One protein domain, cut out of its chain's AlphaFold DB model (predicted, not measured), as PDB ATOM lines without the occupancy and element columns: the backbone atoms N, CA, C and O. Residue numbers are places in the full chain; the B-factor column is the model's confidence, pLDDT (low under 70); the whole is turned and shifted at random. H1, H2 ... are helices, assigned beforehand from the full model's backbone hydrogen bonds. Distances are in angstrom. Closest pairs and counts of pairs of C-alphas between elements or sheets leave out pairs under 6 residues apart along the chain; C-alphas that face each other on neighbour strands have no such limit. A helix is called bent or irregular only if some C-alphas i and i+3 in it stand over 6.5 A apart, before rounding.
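This is residues 6 to 205 of the 212 residues of an uncharacterized protein of Thraustotheca clavata (UniProt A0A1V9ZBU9). Six long helices run lengthwise in a flat up-and-down bundle two helices thick, with H5, H1 and H6 side by side in one layer and H3, H2 and H7 in the other. H1, H2, H3 and H5 form a four-helix body, and the long hairpin of H6 and H7 packs along one side of it; the short H4 is at one end, at the turn from H3 to H5. The printed part has 200 residues with seven named helices, H1 to H7 in order along the chain, and no named strand; the class is all helix. It is compact, with a radius of gyration of the C-alphas of 18.6 A, and spans 67 by 36 by 19 A.

H6, residues 134 to 168, and H7, residues 171 to 205, form a hairpin and touch at a shallow tilt of 19 degrees, opposite ways, closest at the C-alphas of Tyr 158 and Ala 181, 4.8 A apart. With residues 139 to 154 alone, H6 touches residues 8 to 20 of H1, residues 6 to 36; the closest C-alphas, of Met 12 and Val 143, are 6.9 A apart, and the two helices run the same way. With residues 176 to 187 alone, H7 touches residues 50 to 57 of H2, residues 40 to 57, closest at the C-alphas of Ile 57 and Gln 184, 6.1 A. H1 and H2 form a hairpin at a shallow tilt of 24 degrees, with the C-alphas of Cys 30 and Gly 46 closest at 4.9 A. H1 also touches H5, residues 97 to 122, opposite ways at 20 degrees, a shallow tilt, closest at the C-alphas of Ala 29 and Ala 105, 4.5 A. H3, residues 64 to 87, touches H5 at the C-alphas of Ala 75 and Ala 113, 4.4 A, their closest pair. H2 and H3 form a hairpin, closest at the C-alphas of Ala 45 and Ala 81, 4.8 A. H4, residues 89 to 93, touches H5, closest at the C-alphas of Ile 91 and Cys 99, 6.2 A. H5 and H6 are apart. Every O i to N i+4 pair is within hydrogen-bond range in H2, H3, H4 and H6; the counts are 23 of 27 in H1, 20 of 22 in H5 and 29 of 31 in H7.

H1 begins at C-alpha 6 (-10.500, 4.767, -8.578) and measures 44.8 A. H6 measures 50.4 A from C-alpha 134 (-27.414, 7.318, -3.749). H7 measures 50.8 A, has a kink of 27 degrees near residue 178 and ends at C-alpha 205 (-36.649, 7.544, -3.604). H5 measures 36.8 A and H3 34.9 A. H1 and H7 are only just irregular: C-alphas 32 and 35 are 7.0 A apart, and C-alphas 173 and 176 are 6.8 A apart.

The two C-alphas farthest apart, of Gln 93 and Glu 205, are 67.2 A apart. The printed part has no cut, and the link from H5 to H6 is long, with 11 residues. The mean pLDDT of the printed part is 80.3; 32 residues are under 70, among them 124 to 133 and 201 to 205.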
ATOM      1  N   GLU A   6     -11.578   5.521  -7.930       66.44
ATOM      2  CA  GLU A   6     -10.500   4.767  -8.578       66.44
ATOM      3  C   GLU A   6     -11.007   3.494  -9.270       66.44
ATOM      4  O   GLU A   6     -10.533   3.151 -10.353       66.44
ATOM      5  N   ASP A   7     -12.008   2.824  -8.693       67.69
ATOM      6  CA  ASP A   7     -12.607   1.628  -9.285       67.69
ATOM      7  C   ASP A   7     -13.379   2.001 -10.552       67.69
ATOM      8  O   ASP A   7     -13.250   1.337 -11.577       67.69
ATOM      9  N   THR A   8     -14.106   3.124 -10.528       68.69
ATOM     10  CA  THR A   8     -14.848   3.652 -11.685       68.69
ATOM     11  C   THR A   8     -13.940   3.896 -12.895       68.69
ATOM     12  O   THR A   8     -14.276   3.498 -14.010       68.69
ATOM     13  N   ALA A   9     -12.770   4.506 -12.682       73.25
ATOM     14  CA  ALA A   9     -11.802   4.753 -13.752       73.25
ATOM     15  C   ALA A   9     -11.228   3.444 -14.322       73.25
ATOM     16  O   ALA A   9     -11.115   3.296 -15.542       73.25
ATOM     17  N   ARG A  10     -10.925   2.467 -13.457       75.19
ATOM     18  CA  ARG A  10     -10.437   1.148 -13.886       75.19
ATOM     19  C   ARG A  10     -11.488   0.365 -14.674       75.19
ATOM     20  O   ARG A  10     -11.134  -0.251 -15.673       75.19
ATOM     21  N   PHE A  11     -12.765   0.451 -14.302       75.62
ATOM     22  CA  PHE A  11     -13.861  -0.134 -15.082       75.62
ATOM     23  C   PHE A  11     -13.992   0.488 -16.470       75.62
ATOM     24  O   PHE A  11     -14.151  -0.234 -17.450       75.62
ATOM     25  N   MET A  12     -13.915   1.818 -16.573       78.12
ATOM     26  CA  MET A  12     -13.947   2.489 -17.877       78.12
ATOM     27  C   MET A  12     -12.762   2.054 -18.741       78.12
ATOM     28  O   MET A  12     -12.934   1.762 -19.921       78.12
ATOM     29  N   GLN A  13     -11.572   1.942 -18.148       82.00
ATOM     30  CA  GLN A  13     -10.386   1.451 -18.841       82.00
ATOM     31  C   GLN A  13     -10.532  -0.014 -19.282       82.00
ATOM     32  O   GLN A  13     -10.195  -0.338 -20.420       82.00
ATOM     33  N   GLU A  14     -11.065  -0.889 -18.425       82.94
ATOM     34  CA  GLU A  14     -11.373  -2.281 -18.776       82.94
ATOM     35  C   GLU A  14     -12.346  -2.336 -19.957       82.94
ATOM     36  O   GLU A  14     -12.100  -3.068 -20.913       82.94
ATOM     37  N   ALA A  15     -13.411  -1.532 -19.921       80.75
ATOM     38  CA  ALA A  15     -14.413  -1.479 -20.976       80.75
ATOM     39  C   ALA A  15     -13.824  -1.010 -22.313       80.75
ATOM     40  O   ALA A  15     -14.120  -1.606 -23.344       80.75
ATOM     41  N   ILE A  16     -12.948   0.001 -22.313       85.12
ATOM     42  CA  ILE A  16     -12.248   0.445 -23.530       85.12
ATOM     43  C   ILE A  16     -11.387  -0.689 -24.091       85.12
ATOM     44  O   ILE A  16     -11.460  -0.991 -25.283       85.12
ATOM     45  N   VAL A  17     -10.572  -1.328 -23.249       86.19
ATOM     46  CA  VAL A  17      -9.656  -2.382 -23.705       86.19
ATOM     47  C   VAL A  17     -10.439  -3.591 -24.214       86.19
ATOM     48  O   VAL A  17     -10.148  -4.080 -25.303       86.19
ATOM     49  N   ARG A  18     -11.462  -4.046 -23.482       83.38
ATOM     50  CA  ARG A  18     -12.287  -5.191 -23.885       83.38
ATOM     51  C   ARG A  18     -13.134  -4.883 -25.112       83.38
ATOM     52  O   ARG A  18     -13.011  -5.582 -26.106       83.38
ATOM     53  N   LYS A  19     -13.955  -3.835 -25.095       84.06
ATOM     54  CA  LYS A  19     -14.915  -3.587 -26.182       84.06
ATOM     55  C   LYS A  19     -14.277  -2.976 -27.420       84.06
ATOM     56  O   LYS A  19     -14.562  -3.408 -28.531       84.06
ATOM     57  N   ALA A  20     -13.427  -1.964 -27.243       84.69
ATOM     58  CA  ALA A  20     -12.851  -1.248 -28.375       84.69
ATOM     59  C   ALA A  20     -11.567  -1.921 -28.867       84.69
ATOM     60  O   ALA A  20     -11.503  -2.312 -30.026       84.69
ATOM     61  N   ALA A  21     -10.550  -2.095 -28.014       88.25
ATOM     62  CA  ALA A  21      -9.258  -2.601 -28.487       88.25
ATOM     63  C   ALA A  21      -9.337  -4.072 -28.928       88.25
ATOM     64  O   ALA A  21      -9.005  -4.381 -30.072       88.25
ATOM     65  N   ILE A  22      -9.822  -4.966 -28.060       87.88
ATOM     66  CA  ILE A  22      -9.967  -6.395 -28.382       87.88
ATOM     67  C   ILE A  22     -11.038  -6.581 -29.458       87.88
ATOM     68  O   ILE A  22     -10.767  -7.245 -30.454       87.88
ATOM     69  N   GLY A  23     -12.209  -5.950 -29.313       87.00
ATOM     70  CA  GLY A  23     -13.299  -6.086 -30.283       87.00
ATOM     71  C   GLY A  23     -12.928  -5.647 -31.696       87.00
ATOM     72  O   GLY A  23     -13.074  -6.430 -32.632       87.00
ATOM     73  N   ILE A  24     -12.355  -4.454 -31.879       89.25
ATOM     74  CA  ILE A  24     -11.961  -3.986 -33.217       89.25
ATOM     75  C   ILE A  24     -10.848  -4.868 -33.797       89.25
ATOM     76  O   ILE A  24     -10.903  -5.218 -34.975       89.25
ATOM     77  N   CYS A  25      -9.861  -5.276 -32.992       91.38
ATOM     78  CA  CYS A  25      -8.773  -6.122 -33.487       91.38
ATOM     79  C   CYS A  25      -9.262  -7.520 -33.890       91.38
ATOM     80  O   CYS A  25      -8.913  -8.005 -34.969       91.38
ATOM     81  N   ALA A  26     -10.114  -8.138 -33.072       88.06
ATOM     82  CA  ALA A  26     -10.727  -9.430 -33.359       88.06
ATOM     83  C   ALA A  26     -11.633  -9.359 -34.595       88.06
ATOM     84  O   ALA A  26     -11.647 -10.269 -35.426       88.06
ATOM     85  N   TRP A  27     -12.351  -8.246 -34.756       88.69
ATOM     86  CA  TRP A  27     -13.180  -7.990 -35.924       88.69
ATOM     87  C   TRP A  27     -12.353  -7.861 -37.210       88.69
ATOM     88  O   TRP A  27     -12.680  -8.506 -38.207       88.69
ATOM     89  N   ILE A  28     -11.241  -7.117 -37.180       88.88
ATOM     90  CA  ILE A  28     -10.314  -7.016 -38.320       88.88
ATOM     91  C   ILE A  28      -9.694  -8.380 -38.642       88.88
ATOM     92  O   ILE A  28      -9.616  -8.747 -39.814       88.88
ATOM     93  N   ALA A  29      -9.301  -9.163 -37.633       87.00
ATOM     94  CA  ALA A  29      -8.793 -10.519 -37.840       87.00
ATOM     95  C   ALA A  29      -9.837 -11.421 -38.520       87.00
ATOM     96  O   ALA A  29      -9.517 -12.124 -39.478       87.00
ATOM     97  N   CYS A  30     -11.097 -11.361 -38.079       85.50
ATOM     98  CA  CYS A  30     -12.200 -12.096 -38.699       85.50
ATOM     99  C   CYS A  30     -12.423 -11.655 -40.157       85.50
ATOM    100  O   CYS A  30     -12.543 -12.490 -41.054       85.50
ATOM    101  N   ALA A  31     -12.390 -10.346 -40.417       83.38
ATOM    102  CA  ALA A  31     -12.512  -9.785 -41.758       83.38
ATOM    103  C   ALA A  31     -11.369 -10.210 -42.691       83.38
ATOM    104  O   ALA A  31     -11.597 -10.504 -43.863       83.38
ATOM    105  N   ALA A  32     -10.145 -10.273 -42.172       85.62
ATOM    106  CA  ALA A  32      -8.965 -10.674 -42.926       85.62
ATOM    107  C   ALA A  32      -8.956 -12.176 -43.266       85.62
ATOM    108  O   ALA A  32      -8.330 -12.576 -44.247       85.62
ATOM    109  N   MET A  33      -9.684 -12.997 -42.503       84.25
ATOM    110  CA  MET A  33      -9.851 -14.427 -42.780       84.25
ATOM    111  C   MET A  33     -10.954 -14.725 -43.811       84.25
ATOM    112  O   MET A  33     -10.861 -15.716 -44.532       84.25
ATOM    113  N   ALA A  34     -11.911 -13.809 -44.002       79.62
ATOM    114  CA  ALA A  34     -13.020 -13.928 -44.956       79.62
ATOM    115  C   ALA A  34     -12.657 -14.414 -46.386       79.62
ATOM    116  O   ALA A  34     -13.429 -15.191 -46.960       79.62
ATOM    117  N   PRO A  35     -11.514 -14.028 -46.997       76.88
ATOM    118  CA  PRO A  35     -11.107 -14.518 -48.318       76.88
ATOM    119  C   PRO A  35     -10.722 -16.008 -48.367       76.88
ATOM    120  O   PRO A  35     -10.516 -16.543 -49.460       76.88
ATOM    121  N   PHE A  36     -10.590 -16.670 -47.215       75.06
ATOM    122  CA  PHE A  36     -10.128 -18.055 -47.072       75.06
ATOM    123  C   PHE A  36     -11.237 -19.036 -46.688       75.06
ATOM    124  O   PHE A  36     -10.933 -20.163 -46.306       75.06
ATOM    125  N   LYS A  37     -12.499 -18.626 -46.828       66.69
ATOM    126  CA  LYS A  37     -13.709 -19.313 -46.352       66.69
ATOM    127  C   LYS A  37     -13.787 -20.834 -46.575       66.69
ATOM    128  O   LYS A  37     -14.368 -21.558 -45.767       66.69
ATOM    129  N   ASP A  38     -13.198 -21.334 -47.656       66.00
ATOM    130  CA  ASP A  38     -13.242 -22.758 -48.010       66.00
ATOM    131  C   ASP A  38     -12.087 -23.581 -47.410       66.00
ATOM    132  O   ASP A  38     -12.111 -24.814 -47.431       66.00
ATOM    133  N   ALA A  39     -11.079 -22.928 -46.831       66.06
ATOM    134  CA  ALA A  39      -9.928 -23.583 -46.230       66.06
ATOM    135  C   ALA A  39     -10.172 -23.925 -44.752       66.06
ATOM    136  O   ALA A  39     -10.764 -23.158 -43.994       66.06
ATOM    137  N   ALA A  40      -9.633 -25.059 -44.291       68.50
ATOM    138  CA  ALA A  40      -9.713 -25.472 -42.882       68.50
ATOM    139  C   ALA A  40      -9.138 -24.422 -41.906       68.50
ATOM    140  O   ALA A  40      -9.552 -24.335 -40.753       68.50
ATOM    141  N   VAL A  41      -8.200 -23.606 -42.387       67.56
ATOM    142  CA  VAL A  41      -7.545 -22.531 -41.635       67.56
ATOM    143  C   VAL A  41      -8.508 -21.386 -41.313       67.56
ATOM    144  O   VAL A  41      -8.432 -20.852 -40.212       67.56
ATOM    145  N   ASP A  42      -9.433 -21.039 -42.216       70.62
ATOM    146  CA  ASP A  42     -10.462 -20.023 -41.952       70.62
ATOM    147  C   ASP A  42     -11.408 -20.466 -40.843       70.62
ATOM    148  O   ASP A  42     -11.623 -19.743 -39.873       70.62
ATOM    149  N   LYS A  43     -11.880 -21.711 -40.920       76.88
ATOM    150  CA  LYS A  43     -12.810 -22.264 -39.931       76.88
ATOM    151  C   LYS A  43     -12.248 -22.208 -38.514       76.88
ATOM    152  O   LYS A  43     -12.986 -21.903 -37.582       76.88
ATOM    153  N   PHE A  44     -10.953 -22.483 -38.353       82.12
ATOM    154  CA  PHE A  44     -10.302 -22.397 -37.051       82.12
ATOM    155  C   PHE A  44      -9.954 -20.953 -36.680       82.12
ATOM    156  O   PHE A  44     -10.468 -20.442 -35.690       82.12
ATOM    157  N   ALA A  45      -9.129 -20.256 -37.466       83.31
ATOM    158  CA  ALA A  45      -8.619 -18.941 -37.076       83.31
ATOM    159  C   ALA A  45      -9.682 -17.833 -37.137       83.31
ATOM    160  O   ALA A  45      -9.775 -17.022 -36.214       83.31
ATOM    161  N   GLY A  46     -10.532 -17.838 -38.166       83.25
ATOM    162  CA  GLY A  46     -11.709 -16.972 -38.249       83.25
ATOM    163  C   GLY A  46     -12.731 -17.290 -37.154       83.25
ATOM    164  O   GLY A  46     -13.300 -16.370 -36.566       83.25
ATOM    165  N   GLY A  47     -12.893 -18.571 -36.803       84.44
ATOM    166  CA  GLY A  47     -13.713 -19.014 -35.672       84.44
ATOM    167  C   GLY A  47     -13.218 -18.474 -34.327       84.44
ATOM    168  O   GLY A  47     -14.002 -17.886 -33.580       84.44
ATOM    169  N   MET A  48     -11.917 -18.591 -34.038       88.62
ATOM    170  CA  MET A  48     -11.336 -18.068 -32.792       88.62
ATOM    171  C   MET A  48     -11.382 -16.534 -32.733       88.62
ATOM    172  O   MET A  48     -11.674 -15.977 -31.675       88.62
ATOM    173  N   ALA A  49     -11.162 -15.842 -33.858       86.25
ATOM    174  CA  ALA A  49     -11.324 -14.388 -33.941       86.25
ATOM    175  C   ALA A  49     -12.777 -13.959 -33.676       86.25
ATOM    176  O   ALA A  49     -13.025 -13.040 -32.899       86.25
ATOM    177  N   CYS A  50     -13.749 -14.660 -34.266       86.50
ATOM    178  CA  CYS A  50     -15.173 -14.404 -34.046       86.50
ATOM    179  C   CYS A  50     -15.584 -14.669 -32.588       86.50
ATOM    180  O   CYS A  50     -16.348 -13.901 -32.009       86.50
ATOM    181  N   MET A  51     -15.030 -15.709 -31.959       88.31
ATOM    182  CA  MET A  51     -15.243 -15.989 -30.537       88.31
ATOM    183  C   MET A  51     -14.708 -14.857 -29.645       88.31
ATOM    184  O   MET A  51     -15.413 -14.404 -28.743       88.31
ATOM    185  N   ALA A  52     -13.490 -14.371 -29.903       86.56
ATOM    186  CA  ALA A  52     -12.915 -13.242 -29.168       86.56
ATOM    187  C   ALA A  52     -13.749 -11.963 -29.361       86.56
ATOM    188  O   ALA A  52     -14.045 -11.264 -28.392       86.56
ATOM    189  N   LEU A  53     -14.217 -11.707 -30.587       86.81
ATOM    190  CA  LEU A  53     -15.148 -10.618 -30.879       86.81
ATOM    191  C   LEU A  53     -16.449 -10.767 -30.078       86.81
ATOM    192  O   LEU A  53     -16.902  -9.813 -29.453       86.81
ATOM    193  N   PHE A  54     -17.031 -11.963 -30.028       84.50
ATOM    194  CA  PHE A  54     -18.247 -12.222 -29.260       84.50
ATOM    195  C   PHE A  54     -18.064 -11.907 -27.771       84.50
ATOM    196  O   PHE A  54     -18.867 -11.171 -27.194       84.50
ATOM    197  N   PHE A  55     -16.984 -12.400 -27.159       83.31
ATOM    198  CA  PHE A  55     -16.669 -12.116 -25.756       83.31
ATOM    199  C   PHE A  55     -16.323 -10.647 -25.498       83.31
ATOM    200  O   PHE A  55     -16.570 -10.152 -24.401       83.31
ATOM    201  N   SER A  56     -15.789  -9.941 -26.496       83.56
ATOM    202  CA  SER A  56     -15.542  -8.501 -26.402       83.56
ATOM    203  C   SER A  56     -16.832  -7.675 -26.412       83.56
ATOM    204  O   SER A  56     -16.909  -6.662 -25.725       83.56
ATOM    205  N   ILE A  57     -17.845  -8.119 -27.167       79.44
ATOM    206  CA  ILE A  57     -19.143  -7.442 -27.289       79.44
ATOM    207  C   ILE A  57     -20.006  -7.737 -26.057       79.44
ATOM    208  O   ILE A  57     -20.616  -6.833 -25.486       79.44
ATOM    209  N   MET A  58     -20.050  -9.001 -25.629       72.25
ATOM    210  CA  MET A  58     -20.861  -9.468 -24.506       72.25
ATOM    211  C   MET A  58     -20.212  -9.082 -23.171       72.25
ATOM    212  O   MET A  58     -19.451  -9.843 -22.574       72.25
ATOM    213  N   ASP A  59     -20.553  -7.895 -22.676       62.75
ATOM    214  CA  ASP A  59     -20.125  -7.381 -21.370       62.75
ATOM    215  C   ASP A  59     -20.958  -8.054 -20.268       62.75
ATOM    216  O   ASP A  59     -21.904  -7.487 -19.716       62.75
ATOM    217  N   ILE A  60     -20.708  -9.341 -20.034       54.62
ATOM    218  CA  ILE A  60     -21.488 -10.101 -19.060       54.62
ATOM    219  C   ILE A  60     -20.925  -9.791 -17.664       54.62
ATOM    220  O   ILE A  60     -19.705  -9.896 -17.469       54.62
ATOM    221  N   PRO A  61     -21.768  -9.422 -16.676       60.06
ATOM    222  CA  PRO A  61     -21.357  -9.152 -15.297       60.06
ATOM    223  C   PRO A  61     -20.960 -10.453 -14.581       60.06
ATOM    224  O   PRO A  61     -21.615 -10.920 -13.652       60.06
ATOM    225  N   TYR A  62     -19.880 -11.076 -15.040       65.50
ATOM    226  CA  TYR A  62     -19.325 -12.281 -14.457       65.50
ATOM    227  C   TYR A  62     -18.378 -11.969 -13.306       65.50
ATOM    228  O   TYR A  62     -17.750 -10.909 -13.226       65.50
ATOM    229  N   HIS A  63     -18.224 -12.970 -12.444       72.06
ATOM    230  CA  HIS A  63     -17.212 -12.976 -11.403       72.06
ATOM    231  C   HIS A  63     -15.809 -12.755 -11.995       72.06
ATOM    232  O   HIS A  63     -15.483 -13.261 -13.072       72.06
ATOM    233  N   ILE A  64     -14.947 -12.055 -11.253       79.75
ATOM    234  CA  ILE A  64     -13.588 -11.693 -11.693       79.75
ATOM    235  C   ILE A  64     -12.771 -12.911 -12.156       79.75
ATOM    236  O   ILE A  64     -12.033 -12.841 -13.136       79.75
ATOM    237  N   CYS A  65     -12.944 -14.053 -11.482       81.25
ATOM    238  CA  CYS A  65     -12.271 -15.309 -11.816       81.25
ATOM    239  C   CYS A  65     -12.677 -15.831 -13.197       81.25
ATOM    240  O   CYS A  65     -11.818 -16.261 -13.959       81.25
ATOM    241  N   PHE A  66     -13.966 -15.751 -13.537       82.50
ATOM    242  CA  PHE A  66     -14.464 -16.201 -14.832       82.50
ATOM    243  C   PHE A  66     -13.957 -15.292 -15.953       82.50
ATOM    244  O   PHE A  66     -13.420 -15.785 -16.938       82.50
ATOM    245  N   LYS A  67     -14.007 -13.968 -15.755       81.50
ATOM    246  CA  LYS A  67     -13.426 -12.998 -16.697       81.50
ATOM    247  C   LYS A  67     -11.946 -13.275 -16.978       81.50
ATOM    248  O   LYS A  67     -11.518 -13.227 -18.125       81.50
ATOM    249  N   ARG A  68     -11.154 -13.582 -15.944       85.94
ATOM    250  CA  ARG A  68      -9.731 -13.932 -16.106       85.94
ATOM    251  C   ARG A  68      -9.544 -15.246 -16.856       85.94
ATOM    252  O   ARG A  68      -8.684 -15.318 -17.725       85.94
ATOM    253  N   LEU A  69     -10.342 -16.261 -16.535       87.00
ATOM    254  CA  LEU A  69     -10.272 -17.563 -17.195       87.00
ATOM    255  C   LEU A  69     -10.605 -17.446 -18.687       87.00
ATOM    256  O   LEU A  69      -9.858 -17.970 -19.509       87.00
ATOM    257  N   VAL A  70     -11.661 -16.703 -19.034       86.38
ATOM    258  CA  VAL A  70     -12.038 -16.432 -20.430       86.38
ATOM    259  C   VAL A  70     -10.912 -15.711 -21.164       86.38
ATOM    260  O   VAL A  70     -10.515 -16.165 -22.228       86.38
ATOM    261  N   ASN A  71     -10.327 -14.664 -20.577       87.12
ATOM    262  CA  ASN A  71      -9.210 -13.949 -21.197       87.12
ATOM    263  C   ASN A  71      -7.984 -14.850 -21.430       87.12
ATOM    264  O   ASN A  71      -7.365 -14.784 -22.489       87.12
ATOM    265  N   ILE A  72      -7.630 -15.712 -20.465       90.19
ATOM    266  CA  ILE A  72      -6.528 -16.679 -20.627       90.19
ATOM    267  C   ILE A  72      -6.844 -17.646 -21.770       90.19
ATOM    268  O   ILE A  72      -6.002 -17.872 -22.639       90.19
ATOM    269  N   PHE A  73      -8.056 -18.200 -21.782       90.75
ATOM    270  CA  PHE A  73      -8.493 -19.120 -22.823       90.75
ATOM    271  C   PHE A  73      -8.468 -18.458 -24.206       90.75
ATOM    272  O   PHE A  73      -7.868 -19.014 -25.124       90.75
ATOM    273  N   CYS A  74      -9.029 -17.251 -24.340       89.38
ATOM    274  CA  CYS A  74      -8.995 -16.451 -25.564       89.38
ATOM    275  C   CYS A  74      -7.558 -16.166 -26.014       89.38
ATOM    276  O   CYS A  74      -7.242 -16.369 -27.183       89.38
ATOM    277  N   ALA A  75      -6.665 -15.763 -25.108       91.00
ATOM    278  CA  ALA A  75      -5.270 -15.493 -25.448       91.00
ATOM    279  C   ALA A  75      -4.565 -16.740 -26.009       91.00
ATOM    280  O   ALA A  75      -3.932 -16.669 -27.063       91.00
ATOM    281  N   ILE A  76      -4.711 -17.895 -25.350       92.88
ATOM    282  CA  ILE A  76      -4.109 -19.160 -25.803       92.88
ATOM    283  C   ILE A  76      -4.700 -19.585 -27.152       92.88
ATOM    284  O   ILE A  76      -3.963 -19.950 -28.067       92.88
ATOM    285  N   ALA A  77      -6.022 -19.500 -27.291       91.38
ATOM    286  CA  ALA A  77      -6.739 -19.798 -28.520       91.38
ATOM    287  C   ALA A  77      -6.268 -18.952 -29.711       91.38
ATOM    288  O   ALA A  77      -6.027 -19.484 -30.794       91.38
ATOM    289  N   LEU A  78      -6.129 -17.641 -29.512       92.44
ATOM    290  CA  LEU A  78      -5.697 -16.700 -30.543       92.44
ATOM    291  C   LEU A  78      -4.230 -16.915 -30.927       92.44
ATOM    292  O   LEU A  78      -3.901 -16.862 -32.111       92.44
ATOM    293  N   LEU A  79      -3.360 -17.224 -29.958       93.38
ATOM    294  CA  LEU A  79      -1.972 -17.610 -30.232       93.38
ATOM    295  C   LEU A  79      -1.910 -18.900 -31.053       93.38
ATOM    296  O   LEU A  79      -1.220 -18.943 -32.071       93.38
ATOM    297  N   ALA A  80      -2.674 -19.925 -30.663       92.06
ATOM    298  CA  ALA A  80      -2.756 -21.178 -31.405       92.06
ATOM    299  C   ALA A  80      -3.269 -20.942 -32.836       92.06
ATOM    300  O   ALA A  80      -2.664 -21.423 -33.792       92.06
ATOM    301  N   ALA A  81      -4.317 -20.131 -33.002       89.81
ATOM    302  CA  ALA A  81      -4.842 -19.742 -34.307       89.81
ATOM    303  C   ALA A  81      -3.804 -18.999 -35.163       89.81
ATOM    304  O   ALA A  81      -3.615 -19.348 -36.326       89.81
ATOM    305  N   ALA A  82      -3.081 -18.030 -34.594       89.94
ATOM    306  CA  ALA A  82      -2.030 -17.307 -35.305       89.94
ATOM    307  C   ALA A  82      -0.896 -18.244 -35.748       89.94
ATOM    308  O   ALA A  82      -0.486 -18.206 -36.910       89.94
ATOM    309  N   THR A  83      -0.433 -19.135 -34.861       90.62
ATOM    310  CA  THR A  83       0.582 -20.140 -35.218       90.62
ATOM    311  C   THR A  83       0.078 -21.090 -36.299       90.62
ATOM    312  O   THR A  83       0.804 -21.377 -37.246       90.62
ATOM    313  N   TRP A  84      -1.185 -21.510 -36.224       89.19
ATOM    314  CA  TRP A  84      -1.796 -22.382 -37.219       89.19
ATOM    315  C   TRP A  84      -1.812 -21.735 -38.605       89.19
ATOM    316  O   TRP A  84      -1.421 -22.372 -39.580       89.19
ATOM    317  N   VAL A  85      -2.191 -20.456 -38.698       86.25
ATOM    318  CA  VAL A  85      -2.146 -19.704 -39.961       86.25
ATOM    319  C   VAL A  85      -0.704 -19.603 -40.473       86.25
ATOM    320  O   VAL A  85      -0.484 -19.860 -41.657       86.25
ATOM    321  N   CYS A  86       0.270 -19.331 -39.591       85.94
ATOM    322  CA  CYS A  86       1.698 -19.232 -39.933       85.94
ATOM    323  C   CYS A  86       2.265 -20.509 -40.570       85.94
ATOM    324  O   CYS A  86       3.029 -20.432 -41.528       85.94
ATOM    325  N   PHE A  87       1.886 -21.677 -40.049       84.62
ATOM    326  CA  PHE A  87       2.337 -22.973 -40.567       84.62
ATOM    327  C   PHE A  87       1.439 -23.533 -41.675       84.62
ATOM    328  O   PHE A  87       1.738 -24.584 -42.244       84.62
ATOM    329  N   SER A  88       0.335 -22.857 -41.991       81.50
ATOM    330  CA  SER A  88      -0.585 -23.341 -43.007       81.50
ATOM    331  C   SER A  88      -0.032 -23.136 -44.424       81.50
ATOM    332  O   SER A  88       0.620 -22.124 -44.707       81.50
ATOM    333  N   PRO A  89      -0.376 -24.028 -45.372       74.50
ATOM    334  CA  PRO A  89       0.019 -23.879 -46.772       74.50
ATOM    335  C   PRO A  89      -0.599 -22.643 -47.442       74.50
ATOM    336  O   PRO A  89      -0.211 -22.282 -48.546       74.50
ATOM    337  N   ILE A  90      -1.539 -21.955 -46.786       74.75
ATOM    338  CA  ILE A  90      -2.149 -20.732 -47.308       74.75
ATOM    339  C   ILE A  90      -1.113 -19.623 -47.455       74.75
ATOM    340  O   ILE A  90      -1.180 -18.870 -48.421       74.75
ATOM    341  N   ILE A  91      -0.131 -19.522 -46.557       70.25
ATOM    342  CA  ILE A  91       0.906 -18.484 -46.661       70.25
ATOM    343  C   ILE A  91       1.859 -18.775 -47.822       70.25
ATOM    344  O   ILE A  91       2.241 -17.858 -48.538       70.25
ATOM    345  N   THR A  92       2.202 -20.044 -48.047       69.00
ATOM    346  CA  THR A  92       3.151 -20.440 -49.096       69.00
ATOM    347  C   THR A  92       2.518 -20.544 -50.484       69.00
ATOM    348  O   THR A  92       3.232 -20.443 -51.478       69.00
ATOM    349  N   GLN A  93       1.197 -20.732 -50.569       70.56
ATOM    350  CA  GLN A  93       0.463 -20.902 -51.833       70.56
ATOM    351  C   GLN A  93      -0.425 -19.706 -52.205       70.56
ATOM    352  O   GLN A  93      -1.035 -19.704 -53.277       70.56
ATOM    353  N   SER A  94      -0.547 -18.697 -51.337       68.12
ATOM    354  CA  SER A  94      -1.279 -17.473 -51.670       68.12
ATOM    355  C   SER A  94      -0.448 -16.567 -52.578       68.12
ATOM    356  O   SER A  94       0.777 -16.562 -52.527       68.12
ATOM    357  N   TYR A  95      -1.137 -15.776 -53.404       70.50
ATOM    358  CA  TYR A  95      -0.533 -14.740 -54.238       70.50
ATOM    359  C   TYR A  95      -1.338 -13.439 -54.129       70.50
ATOM    360  O   TYR A  95      -2.564 -13.455 -53.961       70.50
ATOM    361  N   GLY A  96      -0.647 -12.301 -54.233       74.31
ATOM    362  CA  GLY A  96      -1.255 -10.967 -54.253       74.31
ATOM    363  C   GLY A  96      -2.016 -10.613 -52.967       74.31
ATOM    364  O   GLY A  96      -1.529 -10.817 -51.857       74.31
ATOM    365  N   MET A  97      -3.235 -10.084 -53.115       75.69
ATOM    366  CA  MET A  97      -4.070  -9.585 -52.008       75.69
ATOM    367  C   MET A  97      -4.388 -10.632 -50.932       75.69
ATOM    368  O   MET A  97      -4.598 -10.276 -49.773       75.69
ATOM    369  N   LYS A  98      -4.386 -11.926 -51.281       78.00
ATOM    370  CA  LYS A  98      -4.610 -13.005 -50.309       78.00
ATOM    371  C   LYS A  98      -3.441 -13.125 -49.328       78.00
ATOM    372  O   LYS A  98      -3.687 -13.253 -48.137       78.00
ATOM    373  N   CYS A  99      -2.189 -12.988 -49.773       81.50
ATOM    374  CA  CYS A  99      -1.043 -12.995 -48.854       81.50
ATOM    375  C   CYS A  99      -1.162 -11.878 -47.818       81.50
ATOM    376  O   CYS A  99      -0.983 -12.105 -46.627       81.50
ATOM    377  N   ILE A 100      -1.507 -10.672 -48.283       84.25
ATOM    378  CA  ILE A 100      -1.671  -9.498 -47.423       84.25
ATOM    379  C   ILE A 100      -2.766  -9.764 -46.386       84.25
ATOM    380  O   ILE A 100      -2.542  -9.538 -45.202       84.25
ATOM    381  N   ALA A 101      -3.909 -10.315 -46.804       84.81
ATOM    382  CA  ALA A 101      -4.987 -10.684 -45.892       84.81
ATOM    383  C   ALA A 101      -4.538 -11.713 -44.835       84.81
ATOM    384  O   ALA A 101      -4.833 -11.536 -43.656       84.81
ATOM    385  N   ALA A 102      -3.755 -12.729 -45.213       84.69
ATOM    386  CA  ALA A 102      -3.213 -13.701 -44.261       84.69
ATOM    387  C   ALA A 102      -2.256 -13.053 -43.242       84.69
ATOM    388  O   ALA A 102      -2.364 -13.319 -42.045       84.69
ATOM    389  N   TYR A 103      -1.362 -12.161 -43.683       87.62
ATOM    390  CA  TYR A 103      -0.472 -11.431 -42.773       87.62
ATOM    391  C   TYR A 103      -1.244 -10.515 -41.824       87.62
ATOM    392  O   TYR A 103      -0.972 -10.507 -40.624       87.62
ATOM    393  N   VAL A 104      -2.232  -9.778 -42.341       89.81
ATOM    394  CA  VAL A 104      -3.114  -8.933 -41.527       89.81
ATOM    395  C   VAL A 104      -3.844  -9.788 -40.493       89.81
ATOM    396  O   VAL A 104      -3.832  -9.441 -39.316       89.81
ATOM    397  N   ALA A 105      -4.396 -10.937 -40.884       88.56
ATOM    398  CA  ALA A 105      -5.051 -11.845 -39.949       88.56
ATOM    399  C   ALA A 105      -4.102 -12.290 -38.827       88.56
ATOM    400  O   ALA A 105      -4.450 -12.160 -37.656       88.56
ATOM    401  N   VAL A 106      -2.886 -12.741 -39.154       90.75
ATOM    402  CA  VAL A 106      -1.888 -13.157 -38.151       90.75
ATOM    403  C   VAL A 106      -1.546 -12.015 -37.196       90.75
ATOM    404  O   VAL A 106      -1.580 -12.205 -35.981       90.75
ATOM    405  N   ILE A 107      -1.248 -10.826 -37.725       94.06
ATOM    406  CA  ILE A 107      -0.895  -9.658 -36.909       94.06
ATOM    407  C   ILE A 107      -2.037  -9.329 -35.950       94.06
ATOM    408  O   ILE A 107      -1.812  -9.209 -34.747       94.06
ATOM    409  N   PHE A 108      -3.267  -9.227 -36.453       93.56
ATOM    410  CA  PHE A 108      -4.406  -8.855 -35.621       93.56
ATOM    411  C   PHE A 108      -4.813  -9.960 -34.639       93.56
ATOM    412  O   PHE A 108      -5.219  -9.631 -33.527       93.56
ATOM    413  N   LEU A 109      -4.625 -11.246 -34.955       91.69
ATOM    414  CA  LEU A 109      -4.778 -12.342 -33.987       91.69
ATOM    415  C   LEU A 109      -3.777 -12.212 -32.827       91.69
ATOM    416  O   LEU A 109      -4.172 -12.299 -31.663       91.69
ATOM    417  N   LEU A 110      -2.499 -11.946 -33.124       93.12
ATOM    418  CA  LEU A 110      -1.453 -11.767 -32.109       93.12
ATOM    419  C   LEU A 110      -1.668 -10.505 -31.268       93.12
ATOM    420  O   LEU A 110      -1.522 -10.542 -30.047       93.12
ATOM    421  N   VAL A 111      -2.051  -9.397 -31.903       94.31
ATOM    422  CA  VAL A 111      -2.371  -8.139 -31.213       94.31
ATOM    423  C   VAL A 111      -3.583  -8.324 -30.298       94.31
ATOM    424  O   VAL A 111      -3.547  -7.899 -29.144       94.31
ATOM    425  N   THR A 112      -4.621  -9.024 -30.762       91.44
ATOM    426  CA  THR A 112      -5.791  -9.356 -29.934       91.44
ATOM    427  C   THR A 112      -5.379 -10.213 -28.734       91.44
ATOM    428  O   THR A 112      -5.768  -9.910 -27.609       91.44
ATOM    429  N   ALA A 113      -4.521 -11.221 -28.930       91.06
ATOM    430  CA  ALA A 113      -3.996 -12.036 -27.832       91.06
ATOM    431  C   ALA A 113      -3.188 -11.205 -26.816       91.06
ATOM    432  O   ALA A 113      -3.326 -11.391 -25.607       91.06
ATOM    433  N   ALA A 114      -2.376 -10.254 -27.285       91.62
ATOM    434  CA  ALA A 114      -1.635  -9.347 -26.414       91.62
ATOM    435  C   ALA A 114      -2.579  -8.460 -25.590       91.62
ATOM    436  O   ALA A 114      -2.372  -8.294 -24.385       91.62
ATOM    437  N   PHE A 115      -3.646  -7.936 -26.199       91.75
ATOM    438  CA  PHE A 115      -4.651  -7.165 -25.472       91.75
ATOM    439  C   PHE A 115      -5.434  -8.010 -24.462       91.75
ATOM    440  O   PHE A 115      -5.692  -7.518 -23.365       91.75
ATOM    441  N   GLU A 116      -5.738  -9.275 -24.758       88.88
ATOM    442  CA  GLU A 116      -6.347 -10.202 -23.790       88.88
ATOM    443  C   GLU A 116      -5.457 -10.405 -22.552       88.88
ATOM    444  O   GLU A 116      -5.937 -10.356 -21.412       88.88
ATOM    445  N   LEU A 117      -4.139 -10.535 -22.754       88.25
ATOM    446  CA  LEU A 117      -3.155 -10.615 -21.669       88.25
ATOM    447  C   LEU A 117      -3.054  -9.306 -20.874       88.25
ATOM    448  O   LEU A 117      -2.937  -9.337 -19.648       88.25
ATOM    449  N   VAL A 118      -3.116  -8.151 -21.541       87.56
ATOM    450  CA  VAL A 118      -3.162  -6.841 -20.866       87.56
ATOM    451  C   VAL A 118      -4.443  -6.714 -20.045       87.56
ATOM    452  O   VAL A 118      -4.392  -6.289 -18.888       87.56
ATOM    453  N   ALA A 119      -5.575  -7.151 -20.593       84.50
ATOM    454  CA  ALA A 119      -6.864  -7.104 -19.923       84.50
ATOM    455  C   ALA A 119      -6.873  -7.925 -18.622       84.50
ATOM    456  O   ALA A 119      -7.569  -7.527 -17.689       84.50
ATOM    457  N   LEU A 120      -6.037  -8.967 -18.475       84.25
ATOM    458  CA  LEU A 120      -5.873  -9.702 -17.205       84.25
ATOM    459  C   LEU A 120      -5.462  -8.808 -16.028       84.25
ATOM    460  O   LEU A 120      -5.872  -9.063 -14.893       84.25
ATOM    461  N   LYS A 121      -4.667  -7.762 -16.288       82.44
ATOM    462  CA  LYS A 121      -4.203  -6.817 -15.260       82.44
ATOM    463  C   LYS A 121      -5.245  -5.756 -14.911       82.44
ATOM    464  O   LYS A 121      -5.145  -5.146 -13.853       82.44
ATOM    465  N   ILE A 122      -6.218  -5.538 -15.796       81.31
ATOM    466  CA  ILE A 122      -7.204  -4.453 -15.704       81.31
ATOM    467  C   ILE A 122      -8.586  -5.000 -15.291       81.31
ATOM    468  O   ILE A 122      -9.492  -4.222 -15.021       81.31
ATOM    469  N   VAL A 123      -8.755  -6.330 -15.183       77.06
ATOM    470  CA  VAL A 123     -10.034  -6.940 -14.776       77.06
ATOM    471  C   VAL A 123     -10.487  -6.395 -13.425       77.06
ATOM    472  O   VAL A 123      -9.846  -6.643 -12.397       77.06
ATOM    473  N   CYS A 124     -11.629  -5.722 -13.433       69.88
ATOM    474  CA  CYS A 124     -12.307  -5.248 -12.245       69.88
ATOM    475  C   CYS A 124     -13.367  -6.266 -11.783       69.88
ATOM    476  O   CYS A 124     -13.927  -7.011 -12.602       69.88
ATOM    477  N   PRO A 125     -13.632  -6.340 -10.460       63.66
ATOM    478  CA  PRO A 125     -14.735  -7.133  -9.910       63.66
ATOM    479  C   PRO A 125     -16.071  -6.713 -10.534       63.66
ATOM    480  O   PRO A 125     -16.133  -5.702 -11.207       63.66
ATOM    481  N   SER A 126     -17.146  -7.489 -10.387       62.66
ATOM    482  CA  SER A 126     -18.431  -7.105 -10.992       62.66
ATOM    483  C   SER A 126     -18.926  -5.772 -10.420       62.66
ATOM    484  O   SER A 126     -18.803  -5.521  -9.218       62.66
ATOM    485  N   LEU A 127     -19.483  -4.920 -11.283       57.06
ATOM    486  CA  LEU A 127     -20.152  -3.693 -10.876       57.06
ATOM    487  C   LEU A 127     -21.468  -4.128 -10.215       57.06
ATOM    488  O   LEU A 127     -22.440  -4.424 -10.901       57.06
ATOM    489  N   MET A 128     -21.479  -4.273  -8.886       55.41
ATOM    490  CA  MET A 128     -22.730  -4.504  -8.163       55.41
ATOM    491  C   MET A 128     -23.585  -3.246  -8.310       55.41
ATOM    492  O   MET A 128     -23.283  -2.207  -7.731       55.41
ATOM    493  N   LEU A 129     -24.619  -3.340  -9.148       53.78
ATOM    494  CA  LEU A 129     -25.584  -2.270  -9.413       53.78
ATOM    495  C   LEU A 129     -26.645  -2.155  -8.300       53.78
ATOM    496  O   LEU A 129     -27.461  -1.242  -8.330       53.78
ATOM    497  N   GLU A 130     -26.617  -3.056  -7.314       52.78
ATOM    498  CA  GLU A 130     -27.503  -3.095  -6.141       52.78
ATOM    499  C   GLU A 130     -26.913  -2.311  -4.957       52.78
ATOM    500  O   GLU A 130     -26.834  -2.797  -3.832       52.78
ATOM    501  N   GLY A 131     -26.422  -1.098  -5.209       50.88
ATOM    502  CA  GLY A 131     -26.025  -0.198  -4.128       50.88
ATOM    503  C   GLY A 131     -27.259   0.439  -3.488       50.88
ATOM    504  O   GLY A 131     -28.031   1.087  -4.193       50.88
ATOM    505  N   GLU A 132     -27.429   0.293  -2.171       56.84
ATOM    506  CA  GLU A 132     -28.465   0.996  -1.390       56.84
ATOM    507  C   GLU A 132     -28.202   2.519  -1.324       56.84
ATOM    508  O   GLU A 132     -29.143   3.299  -1.238       56.84
ATOM    509  N   ASP A 133     -26.942   2.956  -1.470       66.44
ATOM    510  CA  ASP A 133     -26.536   4.369  -1.379       66.44
ATOM    511  C   ASP A 133     -26.704   5.159  -2.699       66.44
ATOM    512  O   ASP A 133     -26.175   4.769  -3.751       66.44
ATOM    513  N   ASP A 134     -27.268   6.370  -2.624       70.38
ATOM    514  CA  ASP A 134     -27.414   7.318  -3.749       70.38
ATOM    515  C   ASP A 134     -26.104   7.620  -4.492       70.38
ATOM    516  O   ASP A 134     -26.062   7.750  -5.722       70.38
ATOM    517  N   LEU A 135     -24.989   7.704  -3.760       71.62
ATOM    518  CA  LEU A 135     -23.676   7.980  -4.345       71.62
ATOM    519  C   LEU A 135     -23.213   6.840  -5.267       71.62
ATOM    520  O   LEU A 135     -22.574   7.089  -6.294       71.62
ATOM    521  N   GLN A 136     -23.528   5.593  -4.911       68.75
ATOM    522  CA  GLN A 136     -23.173   4.419  -5.707       68.75
ATOM    523  C   GLN A 136     -24.044   4.340  -6.963       68.75
ATOM    524  O   GLN A 136     -23.510   4.115  -8.052       68.75
ATOM    525  N   LYS A 137     -25.345   4.639  -6.844       71.44
ATOM    526  CA  LYS A 137     -26.274   4.723  -7.984       71.44
ATOM    527  C   LYS A 137     -25.836   5.785  -8.995       71.44
ATOM    528  O   LYS A 137     -25.757   5.499 -10.191       71.44
ATOM    529  N   LYS A 138     -25.430   6.971  -8.527       78.06
ATOM    530  CA  LYS A 138     -24.916   8.046  -9.395       78.06
ATOM    531  C   LYS A 138     -23.616   7.660 -10.114       78.06
ATOM    532  O   LYS A 138     -23.437   7.989 -11.286       78.06
ATOM    533  N   ARG A 139     -22.708   6.933  -9.451       75.31
ATOM    534  CA  ARG A 139     -21.479   6.410 -10.085       75.31
ATOM    535  C   ARG A 139     -21.787   5.338 -11.129       75.31
ATOM    536  O   ARG A 139     -21.228   5.392 -12.224       75.31
ATOM    537  N   ALA A 140     -22.699   4.418 -10.826       73.38
ATOM    538  CA  ALA A 140     -23.160   3.411 -11.776       73.38
ATOM    539  C   ALA A 140     -23.818   4.047 -13.010       73.38
ATOM    540  O   ALA A 140     -23.544   3.632 -14.136       73.38
ATOM    541  N   GLU A 141     -24.612   5.105 -12.823       81.69
ATOM    542  CA  GLU A 141     -25.202   5.860 -13.929       81.69
ATOM    543  C   GLU A 141     -24.133   6.466 -14.849       81.69
ATOM    544  O   GLU A 141     -24.239   6.346 -16.070       81.69
ATOM    545  N   ILE A 142     -23.086   7.080 -14.284       82.94
ATOM    546  CA  ILE A 142     -21.977   7.657 -15.061       82.94
ATOM    547  C   ILE A 142     -21.284   6.573 -15.899       82.94
ATOM    548  O   ILE A 142     -21.035   6.786 -17.088       82.94
ATOM    549  N   VAL A 143     -21.007   5.406 -15.309       80.69
ATOM    550  CA  VAL A 143     -20.377   4.279 -16.018       80.69
ATOM    551  C   VAL A 143     -21.280   3.751 -17.129       80.69
ATOM    552  O   VAL A 143     -20.814   3.570 -18.249       80.69
ATOM    553  N   LEU A 144     -22.570   3.553 -16.863       81.19
ATOM    554  CA  LEU A 144     -23.516   3.066 -17.868       81.19
ATOM    555  C   LEU A 144     -23.742   4.077 -18.992       81.19
ATOM    556  O   LEU A 144     -23.842   3.685 -20.149       81.19
ATOM    557  N   CYS A 145     -23.765   5.375 -18.685       85.94
ATOM    558  CA  CYS A 145     -23.808   6.421 -19.705       85.94
ATOM    559  C   CYS A 145     -22.546   6.409 -20.579       85.94
ATOM    560  O   CYS A 145     -22.641   6.591 -21.793       85.94
ATOM    561  N   TYR A 146     -21.374   6.185 -19.979       85.50
ATOM    562  CA  TYR A 146     -20.122   6.034 -20.718       85.50
ATOM    563  C   TYR A 146     -20.141   4.789 -21.618       85.50
ATOM    564  O   TYR A 146     -19.874   4.897 -22.816       85.50
ATOM    565  N   LEU A 147     -20.530   3.636 -21.067       83.69
ATOM    566  CA  LEU A 147     -20.671   2.379 -21.806       83.69
ATOM    567  C   LEU A 147     -21.656   2.516 -22.964       83.69
ATOM    568  O   LEU A 147     -21.336   2.099 -24.067       83.69
ATOM    569  N   LEU A 148     -22.802   3.168 -22.754       86.62
ATOM    570  CA  LEU A 148     -23.802   3.375 -23.799       86.62
ATOM    571  C   LEU A 148     -23.270   4.247 -24.946       86.62
ATOM    572  O   LEU A 148     -23.587   3.994 -26.106       86.62
ATOM    573  N   ARG A 149     -22.446   5.265 -24.650       88.50
ATOM    574  CA  ARG A 149     -21.781   6.068 -25.692       88.50
ATOM    575  C   ARG A 149     -20.794   5.228 -26.493       88.50
ATOM    576  O   ARG A 149     -20.789   5.314 -27.717       88.50
ATOM    577  N   LEU A 150     -19.983   4.428 -25.804       86.94
ATOM    578  CA  LEU A 150     -19.018   3.536 -26.439       86.94
ATOM    579  C   LEU A 150     -19.733   2.483 -27.298       86.94
ATOM    580  O   LEU A 150     -19.379   2.297 -28.460       86.94
ATOM    581  N   ASP A 151     -20.792   1.873 -26.768       86.81
ATOM    582  CA  ASP A 151     -21.609   0.903 -27.489       86.81
ATOM    583  C   ASP A 151     -22.283   1.537 -28.702       86.81
ATOM    584  O   ASP A 151     -22.246   0.947 -29.774       86.81
ATOM    585  N   GLY A 152     -22.816   2.756 -28.577       86.75
ATOM    586  CA  GLY A 152     -23.394   3.497 -29.698       86.75
ATOM    587  C   GLY A 152     -22.389   3.763 -30.823       86.75
ATOM    588  O   GLY A 152     -22.715   3.561 -31.993       86.75
ATOM    589  N   MET A 153     -21.150   4.149 -30.491       90.25
ATOM    590  CA  MET A 153     -20.082   4.315 -31.488       90.25
ATOM    591  C   MET A 153     -19.756   2.993 -32.198       90.25
ATOM    592  O   MET A 153     -19.642   2.970 -33.424       90.25
ATOM    593  N   LEU A 154     -19.652   1.890 -31.449       88.00
ATOM    594  CA  LEU A 154     -19.388   0.563 -32.012       88.00
ATOM    595  C   LEU A 154     -20.560   0.036 -32.851       88.00
ATOM    596  O   LEU A 154     -20.320  -0.569 -33.893       88.00
ATOM    597  N   VAL A 155     -21.815   0.299 -32.458       89.19
ATOM    598  CA  VAL A 155     -23.002  -0.040 -33.266       89.19
ATOM    599  C   VAL A 155     -22.911   0.644 -34.624       89.19
ATOM    600  O   VAL A 155     -23.072  -0.021 -35.645       89.19
ATOM    601  N   ILE A 156     -22.632   1.953 -34.653       91.00
ATOM    602  CA  ILE A 156     -22.515   2.705 -35.910       91.00
ATOM    603  C   ILE A 156     -21.386   2.127 -36.767       91.00
ATOM    604  O   ILE A 156     -21.590   1.878 -37.955       91.00
ATOM    605  N   LEU A 157     -20.221   1.866 -36.167       90.50
ATOM    606  CA  LEU A 157     -19.067   1.306 -36.868       90.50
ATOM    607  C   LEU A 157     -19.384  -0.060 -37.496       90.50
ATOM    608  O   LEU A 157     -19.176  -0.247 -38.697       90.50
ATOM    609  N   TYR A 158     -19.919  -1.000 -36.713       88.31
ATOM    610  CA  TYR A 158     -20.238  -2.341 -37.202       88.31
ATOM    611  C   TYR A 158     -21.410  -2.342 -38.184       88.31
ATOM    612  O   TYR A 158     -21.377  -3.105 -39.146       88.31
ATOM    613  N   ALA A 159     -22.411  -1.476 -38.006       88.31
ATOM    614  CA  ALA A 159     -23.523  -1.349 -38.945       88.31
ATOM    615  C   ALA A 159     -23.060  -0.812 -40.306       88.31
ATOM    616  O   ALA A 159     -23.390  -1.399 -41.336       88.31
ATOM    617  N   LEU A 160     -22.253   0.256 -40.323       88.19
ATOM    618  CA  LEU A 160     -21.679   0.788 -41.562       88.19
ATOM    619  C   LEU A 160     -20.836  -0.271 -42.270       88.19
ATOM    620  O   LEU A 160     -20.970  -0.466 -43.478       88.19
ATOM    621  N   ALA A 161     -20.009  -0.995 -41.523       84.44
ATOM    622  CA  ALA A 161     -19.181  -2.029 -42.112       84.44
ATOM    623  C   ALA A 161     -19.997  -3.227 -42.620       84.44
ATOM    624  O   ALA A 161     -19.724  -3.730 -43.709       84.44
ATOM    625  N   ALA A 162     -21.040  -3.644 -41.897       85.81
ATOM    626  CA  ALA A 162     -21.972  -4.666 -42.363       85.81
ATOM    627  C   ALA A 162     -22.641  -4.242 -43.679       85.81
ATOM    628  O   ALA A 162     -22.634  -5.014 -44.633       85.81
ATOM    629  N   ILE A 163     -23.118  -2.995 -43.784       87.50
ATOM    630  CA  ILE A 163     -23.692  -2.454 -45.026       87.50
ATOM    631  C   ILE A 163     -22.673  -2.526 -46.168       87.50
ATOM    632  O   ILE A 163     -22.978  -3.083 -47.221       87.50
ATOM    633  N   VAL A 164     -21.450  -2.027 -45.959       85.12
ATOM    634  CA  VAL A 164     -20.395  -2.057 -46.985       85.12
ATOM    635  C   VAL A 164     -20.091  -3.493 -47.420       85.12
ATOM    636  O   VAL A 164     -20.051  -3.774 -48.616       85.12
ATOM    637  N   THR A 165     -19.931  -4.425 -46.477       80.06
ATOM    638  CA  THR A 165     -19.631  -5.832 -46.802       80.06
ATOM    639  C   THR A 165     -20.776  -6.540 -47.525       80.06
ATOM    640  O   THR A 165     -20.503  -7.285 -48.461       80.06
ATOM    641  N   CYS A 166     -22.036  -6.267 -47.176       82.44
ATOM    642  CA  CYS A 166     -23.204  -6.802 -47.884       82.44
ATOM    643  C   CYS A 166     -23.291  -6.325 -49.339       82.44
ATOM    644  O   CYS A 166     -23.819  -7.045 -50.182       82.44
ATOM    645  N   VAL A 167     -22.801  -5.117 -49.630       84.06
ATOM    646  CA  VAL A 167     -22.796  -4.558 -50.991       84.06
ATOM    647  C   VAL A 167     -21.588  -5.056 -51.795       84.06
ATOM    648  O   VAL A 167     -21.690  -5.235 -53.005       84.06
ATOM    649  N   MET A 168     -20.446  -5.286 -51.140       80.94
ATOM    650  CA  MET A 168     -19.170  -5.587 -51.806       80.94
ATOM    651  C   MET A 168     -18.855  -7.088 -51.929       80.94
ATOM    652  O   MET A 168     -18.033  -7.466 -52.764       80.94
ATOM    653  N   ILE A 169     -19.434  -7.949 -51.086       75.50
ATOM    654  CA  ILE A 169     -19.024  -9.355 -50.925       75.50
ATOM    655  C   ILE A 169     -20.271 -10.260 -50.890       75.50
ATOM    656  O   ILE A 169     -21.331  -9.825 -50.436       75.50
ATOM    657  N   PRO A 170     -20.186 -11.534 -51.334       73.81
ATOM    658  CA  PRO A 170     -21.285 -12.484 -51.198       73.81
ATOM    659  C   PRO A 170     -21.849 -12.557 -49.774       73.81
ATOM    660  O   PRO A 170     -21.103 -12.648 -48.795       73.81
ATOM    661  N   LEU A 171     -23.182 -12.620 -49.677       70.38
ATOM    662  CA  LEU A 171     -23.930 -12.621 -48.414       70.38
ATOM    663  C   LEU A 171     -23.422 -13.669 -47.421       70.38
ATOM    664  O   LEU A 171     -23.374 -13.430 -46.219       70.38
ATOM    665  N   SER A 172     -22.994 -14.824 -47.931       67.44
ATOM    666  CA  SER A 172     -22.514 -15.932 -47.116       67.44
ATOM    667  C   SER A 172     -21.255 -15.574 -46.307       67.44
ATOM    668  O   SER A 172     -20.991 -16.210 -45.288       67.44
ATOM    669  N   THR A 173     -20.471 -14.587 -46.739       67.38
ATOM    670  CA  THR A 173     -19.274 -14.084 -46.045       67.38
ATOM    671  C   THR A 173     -19.591 -12.842 -45.201       67.38
ATOM    672  O   THR A 173     -18.925 -12.588 -44.204       67.38
ATOM    673  N   ALA A 174     -20.654 -12.106 -45.544       73.94
ATOM    674  CA  ALA A 174     -21.134 -10.952 -44.783       73.94
ATOM    675  C   ALA A 174     -21.842 -11.333 -43.463       73.94
ATOM    676  O   ALA A 174     -21.987 -10.488 -42.581       73.94
ATOM    677  N   VAL A 175     -22.255 -12.598 -43.285       78.12
ATOM    678  CA  VAL A 175     -23.000 -13.068 -42.096       78.12
ATOM    679  C   VAL A 175     -22.301 -12.723 -40.777       78.12
ATOM    680  O   VAL A 175     -22.967 -12.306 -39.835       78.12
ATOM    681  N   THR A 176     -20.976 -12.855 -40.694       74.31
ATOM    682  CA  THR A 176     -20.217 -12.558 -39.466       74.31
ATOM    683  C   THR A 176     -20.265 -11.074 -39.102       74.31
ATOM    684  O   THR A 176     -20.394 -10.731 -37.929       74.31
ATOM    685  N   PHE A 177     -20.244 -10.190 -40.102       80.25
ATOM    686  CA  PHE A 177     -20.361  -8.742 -39.923       80.25
ATOM    687  C   PHE A 177     -21.772  -8.334 -39.504       80.25
ATOM    688  O   PHE A 177     -21.935  -7.530 -38.585       80.25
ATOM    689  N   ILE A 178     -22.791  -8.929 -40.130       84.44
ATOM    690  CA  ILE A 178     -24.195  -8.719 -39.755       84.44
ATOM    691  C   ILE A 178     -24.424  -9.187 -38.313       84.44
ATOM    692  O   ILE A 178     -25.041  -8.473 -37.524       84.44
ATOM    693  N   LEU A 179     -23.897 -10.361 -37.952       83.88
ATOM    694  CA  LEU A 179     -24.020 -10.911 -36.605       83.88
ATOM    695  C   LEU A 179     -23.325 -10.018 -35.569       83.88
ATOM    696  O   LEU A 179     -23.914  -9.739 -34.530       83.88
ATOM    697  N   ALA A 180     -22.120  -9.521 -35.857       83.38
ATOM    698  CA  ALA A 180     -21.414  -8.593 -34.974       83.38
ATOM    699  C   ALA A 180     -22.206  -7.292 -34.752       83.38
ATOM    700  O   ALA A 180     -22.380  -6.862 -33.611       83.38
ATOM    701  N   ALA A 181     -22.756  -6.702 -35.819       86.69
ATOM    702  CA  ALA A 181     -23.597  -5.509 -35.724       86.69
ATOM    703  C   ALA A 181     -24.876  -5.767 -34.909       86.69
ATOM    704  O   ALA A 181     -25.253  -4.959 -34.057       86.69
ATOM    705  N   PHE A 182     -25.521  -6.917 -35.126       87.50
ATOM    706  CA  PHE A 182     -26.710  -7.320 -34.381       87.50
ATOM    707  C   PHE A 182     -26.420  -7.514 -32.888       87.50
ATOM    708  O   PHE A 182     -27.135  -6.972 -32.045       87.50
ATOM    709  N   LEU A 183     -25.345  -8.226 -32.546       87.19
ATOM    710  CA  LEU A 183     -24.939  -8.446 -31.158       87.19
ATOM    711  C   LEU A 183     -24.579  -7.138 -30.451       87.19
ATOM    712  O   LEU A 183     -24.976  -6.934 -29.306       87.19
ATOM    713  N   GLN A 184     -23.897  -6.223 -31.139       87.56
ATOM    714  CA  GLN A 184     -23.572  -4.912 -30.583       87.56
ATOM    715  C   GLN A 184     -24.838  -4.076 -30.321       87.56
ATOM    716  O   GLN A 184     -24.919  -3.367 -29.318       87.56
ATOM    717  N   CYS A 185     -25.863  -4.204 -31.170       87.25
ATOM    718  CA  CYS A 185     -27.172  -3.586 -30.950       87.25
ATOM    719  C   CYS A 185     -27.893  -4.179 -29.724       87.25
ATOM    720  O   CYS A 185     -28.417  -3.437 -28.885       87.25
ATOM    721  N   LEU A 186     -27.868  -5.509 -29.569       87.06
ATOM    722  CA  LEU A 186     -28.409  -6.177 -28.380       87.06
ATOM    723  C   LEU A 186     -27.688  -5.732 -27.105       87.06
ATOM    724  O   LEU A 186     -28.347  -5.421 -26.110       87.06
ATOM    725  N   GLN A 187     -26.359  -5.629 -27.146       86.00
ATOM    726  CA  GLN A 187     -25.578  -5.159 -26.009       86.00
ATOM    727  C   GLN A 187     -25.932  -3.712 -25.649       86.00
ATOM    728  O   GLN A 187     -26.236  -3.430 -24.490       86.00
ATOM    729  N   SER A 188     -25.993  -2.815 -26.639       86.12
ATOM    730  CA  SER A 188     -26.405  -1.423 -26.426       86.12
ATOM    731  C   SER A 188     -27.803  -1.332 -25.805       86.12
ATOM    732  O   SER A 188     -28.050  -0.490 -24.938       86.12
ATOM    733  N   THR A 189     -28.724  -2.202 -26.227       84.25
ATOM    734  CA  THR A 189     -30.086  -2.257 -25.679       84.25
ATOM    735  C   THR A 189     -30.080  -2.733 -24.226       84.25
ATOM    736  O   THR A 189     -30.750  -2.140 -23.381       84.25
ATOM    737  N   SER A 190     -29.288  -3.760 -23.909       83.00
ATOM    738  CA  SER A 190     -29.105  -4.258 -22.542       83.00
ATOM    739  C   SER A 190     -28.573  -3.162 -21.608       83.00
ATOM    740  O   SER A 190     -29.177  -2.879 -20.570       83.00
ATOM    741  N   THR A 191     -27.517  -2.453 -22.020       82.62
ATOM    742  CA  THR A 191     -26.941  -1.327 -21.267       82.62
ATOM    743  C   THR A 191     -27.951  -0.192 -21.073       82.62
ATOM    744  O   THR A 191     -28.040   0.382 -19.985       82.62
ATOM    745  N   TYR A 192     -28.775   0.101 -22.083       85.06
ATOM    746  CA  TYR A 192     -29.852   1.087 -21.964       85.06
ATOM    747  C   TYR A 192     -30.924   0.675 -20.941       85.06
ATOM    748  O   TYR A 192     -31.362   1.502 -20.137       85.06
ATOM    749  N   ILE A 193     -31.337  -0.595 -20.934       82.56
ATOM    750  CA  ILE A 193     -32.314  -1.111 -19.964       82.56
ATOM    751  C   ILE A 193     -31.758  -1.010 -18.537       82.56
ATOM    752  O   ILE A 193     -32.463  -0.537 -17.644       82.56
ATOM    753  N   GLN A 194     -30.489  -1.374 -18.325       80.62
ATOM    754  CA  GLN A 194     -29.825  -1.236 -17.022       80.62
ATOM    755  C   GLN A 194     -29.788   0.225 -16.554       80.62
ATOM    756  O   GLN A 194     -30.160   0.520 -15.417       80.62
ATOM    757  N   LEU A 195     -29.430   1.154 -17.448       82.81
ATOM    758  CA  LEU A 195     -29.433   2.590 -17.158       82.81
ATOM    759  C   LEU A 195     -30.832   3.086 -16.765       82.81
ATOM    760  O   LEU A 195     -30.986   3.838 -15.800       82.81
ATOM    761  N   ARG A 196     -31.868   2.651 -17.493       83.56
ATOM    762  CA  ARG A 196     -33.260   3.011 -17.198       83.56
ATOM    763  C   ARG A 196     -33.704   2.486 -15.836       83.56
ATOM    764  O   ARG A 196     -34.402   3.207 -15.128       83.56
ATOM    765  N   ASN A 197     -33.316   1.265 -15.474       79.25
ATOM    766  CA  ASN A 197     -33.671   0.675 -14.185       79.25
ATOM    767  C   ASN A 197     -33.060   1.468 -13.024       79.25
ATOM    768  O   ASN A 197     -33.793   1.846 -12.118       79.25
ATOM    769  N   ILE A 198     -31.776   1.835 -13.100       75.69
ATOM    770  CA  ILE A 198     -31.121   2.638 -12.050       75.69
ATOM    771  C   ILE A 198     -31.768   4.014 -11.901       75.69
ATOM    772  O   ILE A 198     -32.040   4.454 -10.785       75.69
ATOM    773  N   ARG A 199     -32.077   4.681 -13.020       79.06
ATOM    774  CA  ARG A 199     -32.762   5.982 -12.994       79.06
ATOM    775  C   ARG A 199     -34.152   5.901 -12.375       79.06
ATOM    776  O   ARG A 199     -34.539   6.812 -11.650       79.06
ATOM    777  N   LYS A 200     -34.904   4.829 -12.647       72.81
ATOM    778  CA  LYS A 200     -36.215   4.607 -12.022       72.81
ATOM    779  C   LYS A 200     -36.092   4.401 -10.516       72.81
ATOM    780  O   LYS A 200     -36.875   4.992  -9.785       72.81
ATOM    781  N   THR A 201     -35.108   3.627 -10.061       61.44
ATOM    782  CA  THR A 201     -34.867   3.428  -8.626       61.44
ATOM    783  C   THR A 201     -34.527   4.748  -7.924       61.44
ATOM    784  O   THR A 201     -35.100   5.024  -6.877       61.44
ATOM    785  N   MET A 202     -33.700   5.614  -8.529       54.78
ATOM    786  CA  MET A 202     -33.420   6.953  -7.974       54.78
ATOM    787  C   MET A 202     -34.644   7.886  -7.982       54.78
ATOM    788  O   MET A 202     -34.817   8.691  -7.073       54.78
ATOM    789  N   ALA A 203     -35.514   7.791  -8.994       51.31
ATOM    790  CA  ALA A 203     -36.711   8.630  -9.080       51.31
ATOM    791  C   ALA A 203     -37.767   8.281  -8.019       51.31
ATOM    792  O   ALA A 203     -38.466   9.177  -7.554       51.31
ATOM    793  N   ILE A 204     -37.878   7.004  -7.636       50.03
ATOM    794  CA  ILE A 204     -38.840   6.542  -6.623       50.03
ATOM    795  C   ILE A 204     -38.435   7.028  -5.224       50.03
ATOM    796  O   ILE A 204     -39.297   7.456  -4.461       50.03
ATOM    797  N   GLU A 205     -37.143   7.037  -4.895       42.50
ATOM    798  CA  GLU A 205     -36.649   7.544  -3.604       42.50
ATOM    799  C   GLU A 205     -36.777   9.072  -3.486       42.50
ATOM    800  O   GLU A 205     -37.155   9.578  -2.431       42.50
TER     801      GLU A 205